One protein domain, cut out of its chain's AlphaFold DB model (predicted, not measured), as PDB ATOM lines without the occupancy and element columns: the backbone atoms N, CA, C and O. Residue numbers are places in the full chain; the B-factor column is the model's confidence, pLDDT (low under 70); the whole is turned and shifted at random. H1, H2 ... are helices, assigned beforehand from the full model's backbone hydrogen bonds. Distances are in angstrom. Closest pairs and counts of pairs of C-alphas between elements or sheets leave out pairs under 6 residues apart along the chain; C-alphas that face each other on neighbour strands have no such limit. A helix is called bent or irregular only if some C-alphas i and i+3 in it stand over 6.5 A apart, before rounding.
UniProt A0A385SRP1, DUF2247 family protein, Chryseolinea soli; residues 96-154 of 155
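Overview. This is residues 96 to 154 of the 155 residues of the protein "DUF2247 family protein" of Chryseolinea soli (UniProt A0A385SRP1). Two helices, H1 and H3, meet near their first residues and spread apart as a V, and the short helix H2 sits to one side of it, packed on the first half of H3. A long loop, residues 122 to 134, leads from H2 back to the start of H3, and the last turns of H3 stick out with the final residues, 146 to 154 in all. The printed part has 59 residues with three named helices in the order H1, H2, H3 and no named strand; its class is all helix. It is compact, with a radius of gyration of the C-alphas of 11.4 A and spans of 35 by 24 by 21 A.

Along the chain. Find C-alpha 98 at (-52.529, -51.872, 48.764); from there H1 runs through residues 98 to 111, 19.8 A from first to last C-alpha. After a tight link of 4 residues, look for H2 at residues 116 to 121, 10.6 A long. It is irregular, but only just: C-alphas 117 and 120 are 6.9 A apart. Then go past the loop to C-alpha 135 at (-45.916, -50.676, 50.805), where H3 begins; it holds residues 135 to 152, is 26.0 A long and ends at C-alpha 152 at (-57.414, -28.191, 57.062).

Arrangement. Begin at residues 98 to 102, the part of H1 that touches H3, and look across to residues 135 to 139. The closest C-alphas of the two helices are those of Ser 99 and Met 135, 6.8 A apart. H1 and H3 run the same way at a steep tilt of 51 degrees. Next, H1 and H2 are close but not clearly touching: their closest C-alphas, those of Trp 109 and Trp 118, are 7.3 A apart. These two run opposite ways at a shallow tilt of 11 degrees. H2 and H3 form a helical hairpin and touch, with the C-alphas of Phe 121 and Leu 138 closest at 4.5 A. They run opposite ways at a steep tilt of 43 degrees, and H3 touches H2 with residues 138 to 142 alone. In H1 and H3 every O i to N i+4 pair is within hydrogen-bond range; in H2 0 of 2 are, beside 2 of 3 O i to N i+3 pairs.

Size, cuts and confidence. The two C-alphas farthest apart are those of Pro 129 and Arg 154, at 36.2 A. Without residues 146 to 154, which stand free, the body spans 27 by 25 by 19 A. The printed part has no cut, and the link from H2 to H3, 13 residues, is long. The mean pLDDT of the printed part is 88.9; look for values under 70 at residues 126 to 130 and at residue 154.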
ATOM      1  N   LYS A  96     -59.499 -52.230  46.266       95.06
ATOM      2  CA  LYS A  96     -58.241 -52.635  45.622       95.06
ATOM      3  C   LYS A  96     -57.193 -53.060  46.659       95.06
ATOM      4  O   LYS A  96     -57.195 -52.594  47.798       95.06
ATOM      5  N   THR A  97     -56.242 -53.895  46.241       96.44
ATOM      6  CA  THR A  97     -55.061 -54.231  47.055       96.44
ATOM      7  C   THR A  97     -54.212 -52.987  47.332       96.44
ATOM      8  O   THR A  97     -54.226 -52.040  46.545       96.44
ATOM      9  N   ILE A  98     -53.421 -52.996  48.414       94.88
ATOM     10  CA  ILE A  98     -52.529 -51.872  48.764       94.88
ATOM     11  C   ILE A  98     -51.604 -51.512  47.595       94.88
ATOM     12  O   ILE A  98     -51.495 -50.340  47.246       94.88
ATOM     13  N   SER A  99     -51.005 -52.508  46.935       93.25
ATOM     14  CA  SER A  99     -50.144 -52.272  45.767       93.25
ATOM     15  C   SER A  99     -50.885 -51.528  44.651       93.25
ATOM     16  O   SER A  99     -50.389 -50.529  44.136       93.25
ATOM     17  N   ASN A 100     -52.108 -51.953  44.317       95.19
ATOM     18  CA  ASN A 100     -52.900 -51.304  43.272       95.19
ATOM     19  C   ASN A 100     -53.377 -49.904  43.680       95.19
ATOM     20  O   ASN A 100     -53.479 -49.031  42.822       95.19
ATOM     21  N   LYS A 101     -53.644 -49.671  44.972       96.75
ATOM     22  CA  LYS A 101     -53.936 -48.330  45.490       96.75
ATOM     23  C   LYS A 101     -52.727 -47.412  45.334       96.75
ATOM     24  O   LYS A 101     -52.874 -46.338  44.774       96.75
ATOM     25  N   LEU A 102     -51.538 -47.846  45.747       95.31
ATOM     26  CA  LEU A 102     -50.314 -47.043  45.651       95.31
ATOM     27  C   LEU A 102     -49.919 -46.704  44.207       95.31
ATOM     28  O   LEU A 102     -49.428 -45.606  43.961       95.31
ATOM     29  N   LYS A 103     -50.173 -47.603  43.248       94.12
ATOM     30  CA  LYS A 103     -50.033 -47.287  41.817       94.12
ATOM     31  C   LYS A 103     -50.974 -46.152  41.407       94.12
ATOM     32  O   LYS A 103     -50.514 -45.152  40.878       94.12
ATOM     33  N   ALA A 104     -52.256 -46.260  41.760       96.19
ATOM     34  CA  ALA A 104     -53.234 -45.213  41.469       96.19
ATOM     35  C   ALA A 104     -52.908 -43.878  42.171       96.19
ATOM     36  O   ALA A 104     -53.164 -42.817  41.615       96.19
ATOM     37  N   VAL A 105     -52.316 -43.909  43.371       96.69
ATOM     38  CA  VAL A 105     -51.820 -42.701  44.055       96.69
ATOM     39  C   VAL A 105     -50.735 -42.009  43.225       96.69
ATOM     40  O   VAL A 105     -50.760 -40.788  43.105       96.69
ATOM     41  N   ALA A 106     -49.812 -42.766  42.623       94.81
ATOM     42  CA  ALA A 106     -48.791 -42.205  41.738       94.81
ATOM     43  C   ALA A 106     -49.397 -41.597  40.459       94.81
ATOM     44  O   ALA A 106     -48.949 -40.538  40.022       94.81
ATOM     45  N   ASP A 107     -50.450 -42.210  39.911       95.19
ATOM     46  CA  ASP A 107     -51.177 -41.656  38.761       95.19
ATOM     47  C   ASP A 107     -51.843 -40.314  39.118       95.19
ATOM     48  O   ASP A 107     -51.721 -39.340  38.376       95.19
ATOM     49  N   VAL A 108     -52.492 -40.228  40.288       96.50
ATOM     50  CA  VAL A 108     -53.086 -38.972  40.783       96.50
ATOM     51  C   VAL A 108     -52.010 -37.922  41.029       96.50
ATOM     52  O   VAL A 108     -52.209 -36.761  40.693       96.50
ATOM     53  N   TRP A 109     -50.862 -38.313  41.578       95.69
ATOM     54  CA  TRP A 109     -49.748 -37.401  41.819       95.69
ATOM     55  C   TRP A 109     -49.267 -36.722  40.529       95.69
ATOM     56  O   TRP A 109     -49.111 -35.503  40.503       95.69
ATOM     57  N   ALA A 110     -49.122 -37.485  39.442       93.94
ATOM     58  CA  ALA A 110     -48.810 -36.943  38.120       93.94
ATOM     59  C   ALA A 110     -49.937 -36.057  37.567       93.94
ATOM     60  O   ALA A 110     -49.690 -34.999  36.994       93.94
ATOM     61  N   MET A 111     -51.184 -36.478  37.769       94.75
ATOM     62  CA  MET A 111     -52.382 -35.765  37.328       94.75
ATOM     63  C   MET A 111     -52.517 -34.363  37.955       94.75
ATOM     64  O   MET A 111     -53.096 -33.477  37.323       94.75
ATOM     65  N   VAL A 112     -51.982 -34.151  39.163       95.69
ATOM     66  CA  VAL A 112     -51.973 -32.849  39.858       95.69
ATOM     67  C   VAL A 112     -50.606 -32.157  39.849       95.69
ATOM     68  O   VAL A 112     -50.298 -31.390  40.756       95.69
ATOM     69  N   ASP A 113     -49.808 -32.406  38.811       94.69
ATOM     70  CA  ASP A 113     -48.525 -31.744  38.536       94.69
ATOM     71  C   ASP A 113     -47.441 -31.975  39.614       94.69
ATOM     72  O   ASP A 113     -46.620 -31.104  39.894       94.69
ATOM     73  N   TYR A 114     -47.397 -33.181  40.184       93.81
ATOM     74  CA  TYR A 114     -46.313 -33.671  41.045       93.81
ATOM     75  C   TYR A 114     -46.015 -32.824  42.305       93.81
ATOM     76  O   TYR A 114     -44.861 -32.457  42.532       93.81
ATOM     77  N   PRO A 115     -46.997 -32.554  43.188       93.94
ATOM     78  CA  PRO A 115     -46.761 -31.826  44.432       93.94
ATOM     79  C   PRO A 115     -45.665 -32.485  45.278       93.94
ATOM     80  O   PRO A 115     -45.713 -33.681  45.588       93.94
ATOM     81  N   GLU A 116     -44.656 -31.702  45.645       91.88
ATOM     82  CA  GLU A 116     -43.434 -32.171  46.304       91.88
ATOM     83  C   GLU A 116     -43.706 -32.886  47.630       91.88
ATOM     84  O   GLU A 116     -43.094 -33.907  47.943       91.88
ATOM     85  N   GLU A 117     -44.680 -32.405  48.397       91.75
ATOM     86  CA  GLU A 117     -45.027 -32.960  49.699       91.75
ATOM     87  C   GLU A 117     -45.689 -34.346  49.628       91.75
ATOM     88  O   GLU A 117     -45.838 -34.999  50.661       91.75
ATOM     89  N   TRP A 118     -46.049 -34.825  48.430       93.88
ATOM     90  CA  TRP A 118     -46.577 -36.177  48.229       93.88
ATOM     91  C   TRP A 118     -45.473 -37.213  48.018       93.88
ATOM     92  O   TRP A 118     -45.683 -38.395  48.306       93.88
ATOM     93  N   LYS A 119     -44.271 -36.786  47.593       91.50
ATOM     94  CA  LYS A 119     -43.107 -37.663  47.363       91.50
ATOM     95  C   LYS A 119     -42.875 -38.706  48.465       91.50
ATOM     96  O   LYS A 119     -42.581 -39.848  48.111       91.50
ATOM     97  N   PRO A 120     -43.048 -38.404  49.772       91.12
ATOM     98  CA  PRO A 120     -42.830 -39.371  50.848       91.12
ATOM     99  C   PRO A 120     -43.656 -40.660  50.796       91.12
ATOM    100  O   PRO A 120     -43.320 -41.603  51.519       91.12
ATOM    101  N   PHE A 121     -44.727 -40.704  49.998       93.06
ATOM    102  CA  PHE A 121     -45.608 -41.865  49.860       93.06
ATOM    103  C   PHE A 121     -45.787 -42.359  48.411       93.06
ATOM    104  O   PHE A 121     -46.662 -43.189  48.156       93.06
ATOM    105  N   ILE A 122     -44.948 -41.916  47.466       92.56
ATOM    106  CA  ILE A 122     -45.004 -42.375  46.070       92.56
ATOM    107  C   ILE A 122     -44.168 -43.645  45.883       92.56
ATOM    108  O   ILE A 122     -42.947 -43.641  46.002       92.56
ATOM    109  N   TYR A 123     -44.843 -44.745  45.542       75.75
ATOM    110  CA  TYR A 123     -44.277 -46.101  45.505       75.75
ATOM    111  C   TYR A 123     -43.076 -46.296  44.566       75.75
ATOM    112  O   TYR A 123     -42.211 -47.118  44.853       75.75
ATOM    113  N   TYR A 124     -42.983 -45.528  43.478       72.94
ATOM    114  CA  TYR A 124     -41.899 -45.641  42.494       72.94
ATOM    115  C   TYR A 124     -40.811 -44.568  42.630       72.94
ATOM    116  O   TYR A 124     -39.963 -44.451  41.749       72.94
ATOM    117  N   MET A 125     -40.812 -43.793  43.721       72.31
ATOM    118  CA  MET A 125     -39.802 -42.763  43.962       72.31
ATOM    119  C   MET A 125     -39.148 -42.914  45.336       72.31
ATOM    120  O   MET A 125     -39.765 -42.584  46.350       72.31
ATOM    121  N   PRO A 126     -37.883 -43.369  45.405       59.44
ATOM    122  CA  PRO A 126     -37.131 -43.266  46.642       59.44
ATOM    123  C   PRO A 126     -36.886 -41.783  46.949       59.44
ATOM    124  O   PRO A 126     -36.298 -41.062  46.147       59.44
ATOM    125  N   VAL A 127     -37.341 -41.331  48.118       65.12
ATOM    126  CA  VAL A 127     -37.144 -39.949  48.600       65.12
ATOM    127  C   VAL A 127     -35.655 -39.662  48.820       65.12
ATOM    128  O   VAL A 127     -35.176 -38.561  48.560       65.12
ATOM    129  N   SER A 128     -34.919 -40.677  49.277       67.94
ATOM    130  CA  SER A 128     -33.466 -40.691  49.418       67.94
ATOM    131  C   SER A 128     -32.953 -42.138  49.507       67.94
ATOM    132  O   SER A 128     -33.730 -43.047  49.841       67.94
ATOM    133  N   PRO A 129     -31.659 -42.389  49.236       67.25
ATOM    134  CA  PRO A 129     -31.046 -43.692  49.479       67.25
ATOM    135  C   PRO A 129     -31.276 -44.156  50.924       67.25
ATOM    136  O   PRO A 129     -31.051 -43.400  51.866       67.25
ATOM    137  N   GLY A 130     -31.744 -45.393  51.101       67.75
ATOM    138  CA  GLY A 130     -32.048 -45.958  52.422       67.75
ATOM    139  C   GLY A 130     -33.423 -45.589  52.996       67.75
ATOM    140  O   GLY A 130     -33.736 -46.008  54.108       67.75
ATOM    141  N   THR A 131     -34.266 -44.853  52.261       73.00
ATOM    142  CA  THR A 131     -35.662 -44.627  52.672       73.00
ATOM    143  C   THR A 131     -36.438 -45.943  52.671       73.00
ATOM    144  O   THR A 131     -36.408 -46.685  51.693       73.00
ATOM    145  N   ASP A 132     -37.177 -46.209  53.747       74.00
ATOM    146  CA  ASP A 132     -38.087 -47.352  53.824       74.00
ATOM    147  C   ASP A 132     -39.266 -47.165  52.851       74.00
ATOM    148  O   ASP A 132     -40.103 -46.266  53.013       74.00
ATOM    149  N   THR A 133     -39.304 -48.011  51.822       80.06
ATOM    150  CA  THR A 133     -40.314 -48.025  50.754       80.06
ATOM    151  C   THR A 133     -41.284 -49.200  50.875       80.06
ATOM    152  O   THR A 133     -41.946 -49.557  49.895       80.06
ATOM    153  N   ARG A 134     -41.386 -49.841  52.049       88.88
ATOM    154  CA  ARG A 134     -42.380 -50.901  52.253       88.88
ATOM    155  C   ARG A 134     -43.792 -50.358  52.011       88.88
ATOM    156  O   ARG A 134     -44.146 -49.259  52.440       88.88
ATOM    157  N   MET A 135     -44.603 -51.127  51.282       90.62
ATOM    158  CA  MET A 135     -45.916 -50.676  50.805       90.62
ATOM    159  C   MET A 135     -46.867 -50.283  51.941       90.62
ATOM    160  O   MET A 135     -47.602 -49.309  51.815       90.62
ATOM    161  N   ASP A 136     -46.863 -51.025  53.046       91.38
ATOM    162  CA  ASP A 136     -47.656 -50.731  54.240       91.38
ATOM    163  C   ASP A 136     -47.285 -49.371  54.849       91.38
ATOM    164  O   ASP A 136     -48.171 -48.586  55.193       91.38
ATOM    165  N   LEU A 137     -45.989 -49.047  54.896       92.06
ATOM    166  CA  LEU A 137     -45.509 -47.753  55.374       92.06
ATOM    167  C   LEU A 137     -45.922 -46.606  54.444       92.06
ATOM    168  O   LEU A 137     -46.414 -45.583  54.918       92.06
ATOM    169  N   LEU A 138     -45.745 -46.759  53.128       93.19
ATOM    170  CA  LEU A 138     -46.146 -45.727  52.162       93.19
ATOM    171  C   LEU A 138     -47.661 -45.501  52.186       93.19
ATOM    172  O   LEU A 138     -48.125 -44.361  52.191       93.19
ATOM    173  N   TYR A 139     -48.439 -46.579  52.289       94.88
ATOM    174  CA  TYR A 139     -49.890 -46.506  52.421       94.88
ATOM    175  C   TYR A 139     -50.314 -45.772  53.698       94.88
ATOM    176  O   TYR A 139     -51.202 -44.913  53.662       94.88
ATOM    177  N   LYS A 140     -49.642 -46.055  54.822       95.25
ATOM    178  CA  LYS A 140     -49.852 -45.343  56.086       95.25
ATOM    179  C   LYS A 140     -49.556 -43.847  55.944       95.25
ATOM    180  O   LYS A 140     -50.414 -43.043  56.294       95.25
ATOM    181  N   LYS A 141     -48.411 -43.474  55.359       95.00
ATOM    182  CA  LYS A 141     -48.040 -42.067  55.113       95.00
ATOM    183  C   LYS A 141     -49.071 -41.336  54.247       95.00
ATOM    184  O   LYS A 141     -49.474 -40.231  54.592       95.00
ATOM    185  N   CYS A 142     -49.548 -41.961  53.167       95.94
ATOM    186  CA  CYS A 142     -50.610 -41.399  52.325       95.94
ATOM    187  C   CYS A 142     -51.913 -41.187  53.118       95.94
ATOM    188  O   CYS A 142     -52.573 -40.158  52.975       95.94
ATOM    189  N   THR A 143     -52.279 -42.144  53.975       96.31
ATOM    190  CA  THR A 143     -53.482 -42.057  54.818       96.31
ATOM    191  C   THR A 143     -53.365 -40.932  55.855       96.31
ATOM    192  O   THR A 143     -54.313 -40.176  56.066       96.31
ATOM    193  N   GLU A 144     -52.200 -40.789  56.492       96.44
ATOM    194  CA  GLU A 144     -51.912 -39.723  57.462       96.44
ATOM    195  C   GLU A 144     -51.895 -38.336  56.811       96.44
ATOM    196  O   GLU A 144     -52.472 -37.388  57.357       96.44
ATOM    197  N   PHE A 145     -51.293 -38.230  55.623       96.19
ATOM    198  CA  PHE A 145     -51.338 -37.027  54.800       96.19
ATOM    199  C   PHE A 145     -52.789 -36.614  54.530       96.19
ATOM    200  O   PHE A 145     -53.189 -35.501  54.869       96.19
ATOM    201  N   LEU A 146     -53.609 -37.534  54.013       95.38
ATOM    202  CA  LEU A 146     -54.991 -37.235  53.647       95.38
ATOM    203  C   LEU A 146     -55.843 -36.838  54.858       95.38
ATOM    204  O   LEU A 146     -56.641 -35.904  54.781       95.38
ATOM    205  N   LYS A 147     -55.632 -37.499  56.004       94.62
ATOM    206  CA  LYS A 147     -56.278 -37.129  57.269       94.62
ATOM    207  C   LYS A 147     -55.940 -35.689  57.664       94.62
ATOM    208  O   LYS A 147     -56.838 -34.944  58.048       94.62
ATOM    209  N   THR A 148     -54.671 -35.300  57.554       94.69
ATOM    210  CA  THR A 148     -54.212 -33.936  57.858       94.69
ATOM    211  C   THR A 148     -54.839 -32.912  56.916       94.69
ATOM    212  O   THR A 148     -55.355 -31.894  57.372       94.69
ATOM    213  N   GLU A 149     -54.856 -33.184  55.614       93.81
ATOM    214  CA  GLU A 149     -55.436 -32.268  54.626       93.81
ATOM    215  C   GLU A 149     -56.947 -32.098  54.808       93.81
ATOM    216  O   GLU A 149     -57.459 -30.981  54.766       93.81
ATOM    217  N   ARG A 150     -57.669 -33.182  55.109       89.88
ATOM    218  CA  ARG A 150     -59.106 -33.114  55.405       89.88
ATOM    219  C   ARG A 150     -59.427 -32.284  56.643       89.88
ATOM    220  O   ARG A 150     -60.493 -31.682  56.680       89.88
ATOM    221  N   LEU A 151     -58.544 -32.249  57.641       90.06
ATOM    222  CA  LEU A 151     -58.721 -31.376  58.804       90.06
ATOM    223  C   LEU A 151     -58.562 -29.900  58.431       90.06
ATOM    224  O   LEU A 151     -59.336 -29.084  58.913       90.06
ATOM    225  N   LYS A 152     -57.617 -29.568  57.541       89.06
ATOM    226  CA  LYS A 152     -57.414 -28.191  57.062       89.06
ATOM    227  C   LYS A 152     -58.586 -27.679  56.226       89.06
ATOM    228  O   LYS A 152     -58.927 -26.514  56.332       89.06
ATOM    229  N   LEU A 153     -59.196 -28.549  55.420       84.31
ATOM    230  CA  LEU A 153     -60.314 -28.206  54.527       84.31
ATOM    231  C   LEU A 153     -61.690 -28.182  55.220       84.31
ATOM    232  O   LEU A 153     -62.690 -27.902  54.571       84.31
ATOM    233  N   ARG A 154     -61.764 -28.548  56.507       65.12
ATOM    234  CA  ARG A 154     -62.984 -28.455  57.333       65.12
ATOM    235  C   ARG A 154     -63.071 -27.151  58.135       65.12
ATOM    236  O   ARG A 154     -64.011 -27.002  58.914       65.12
TER     237      ARG A 154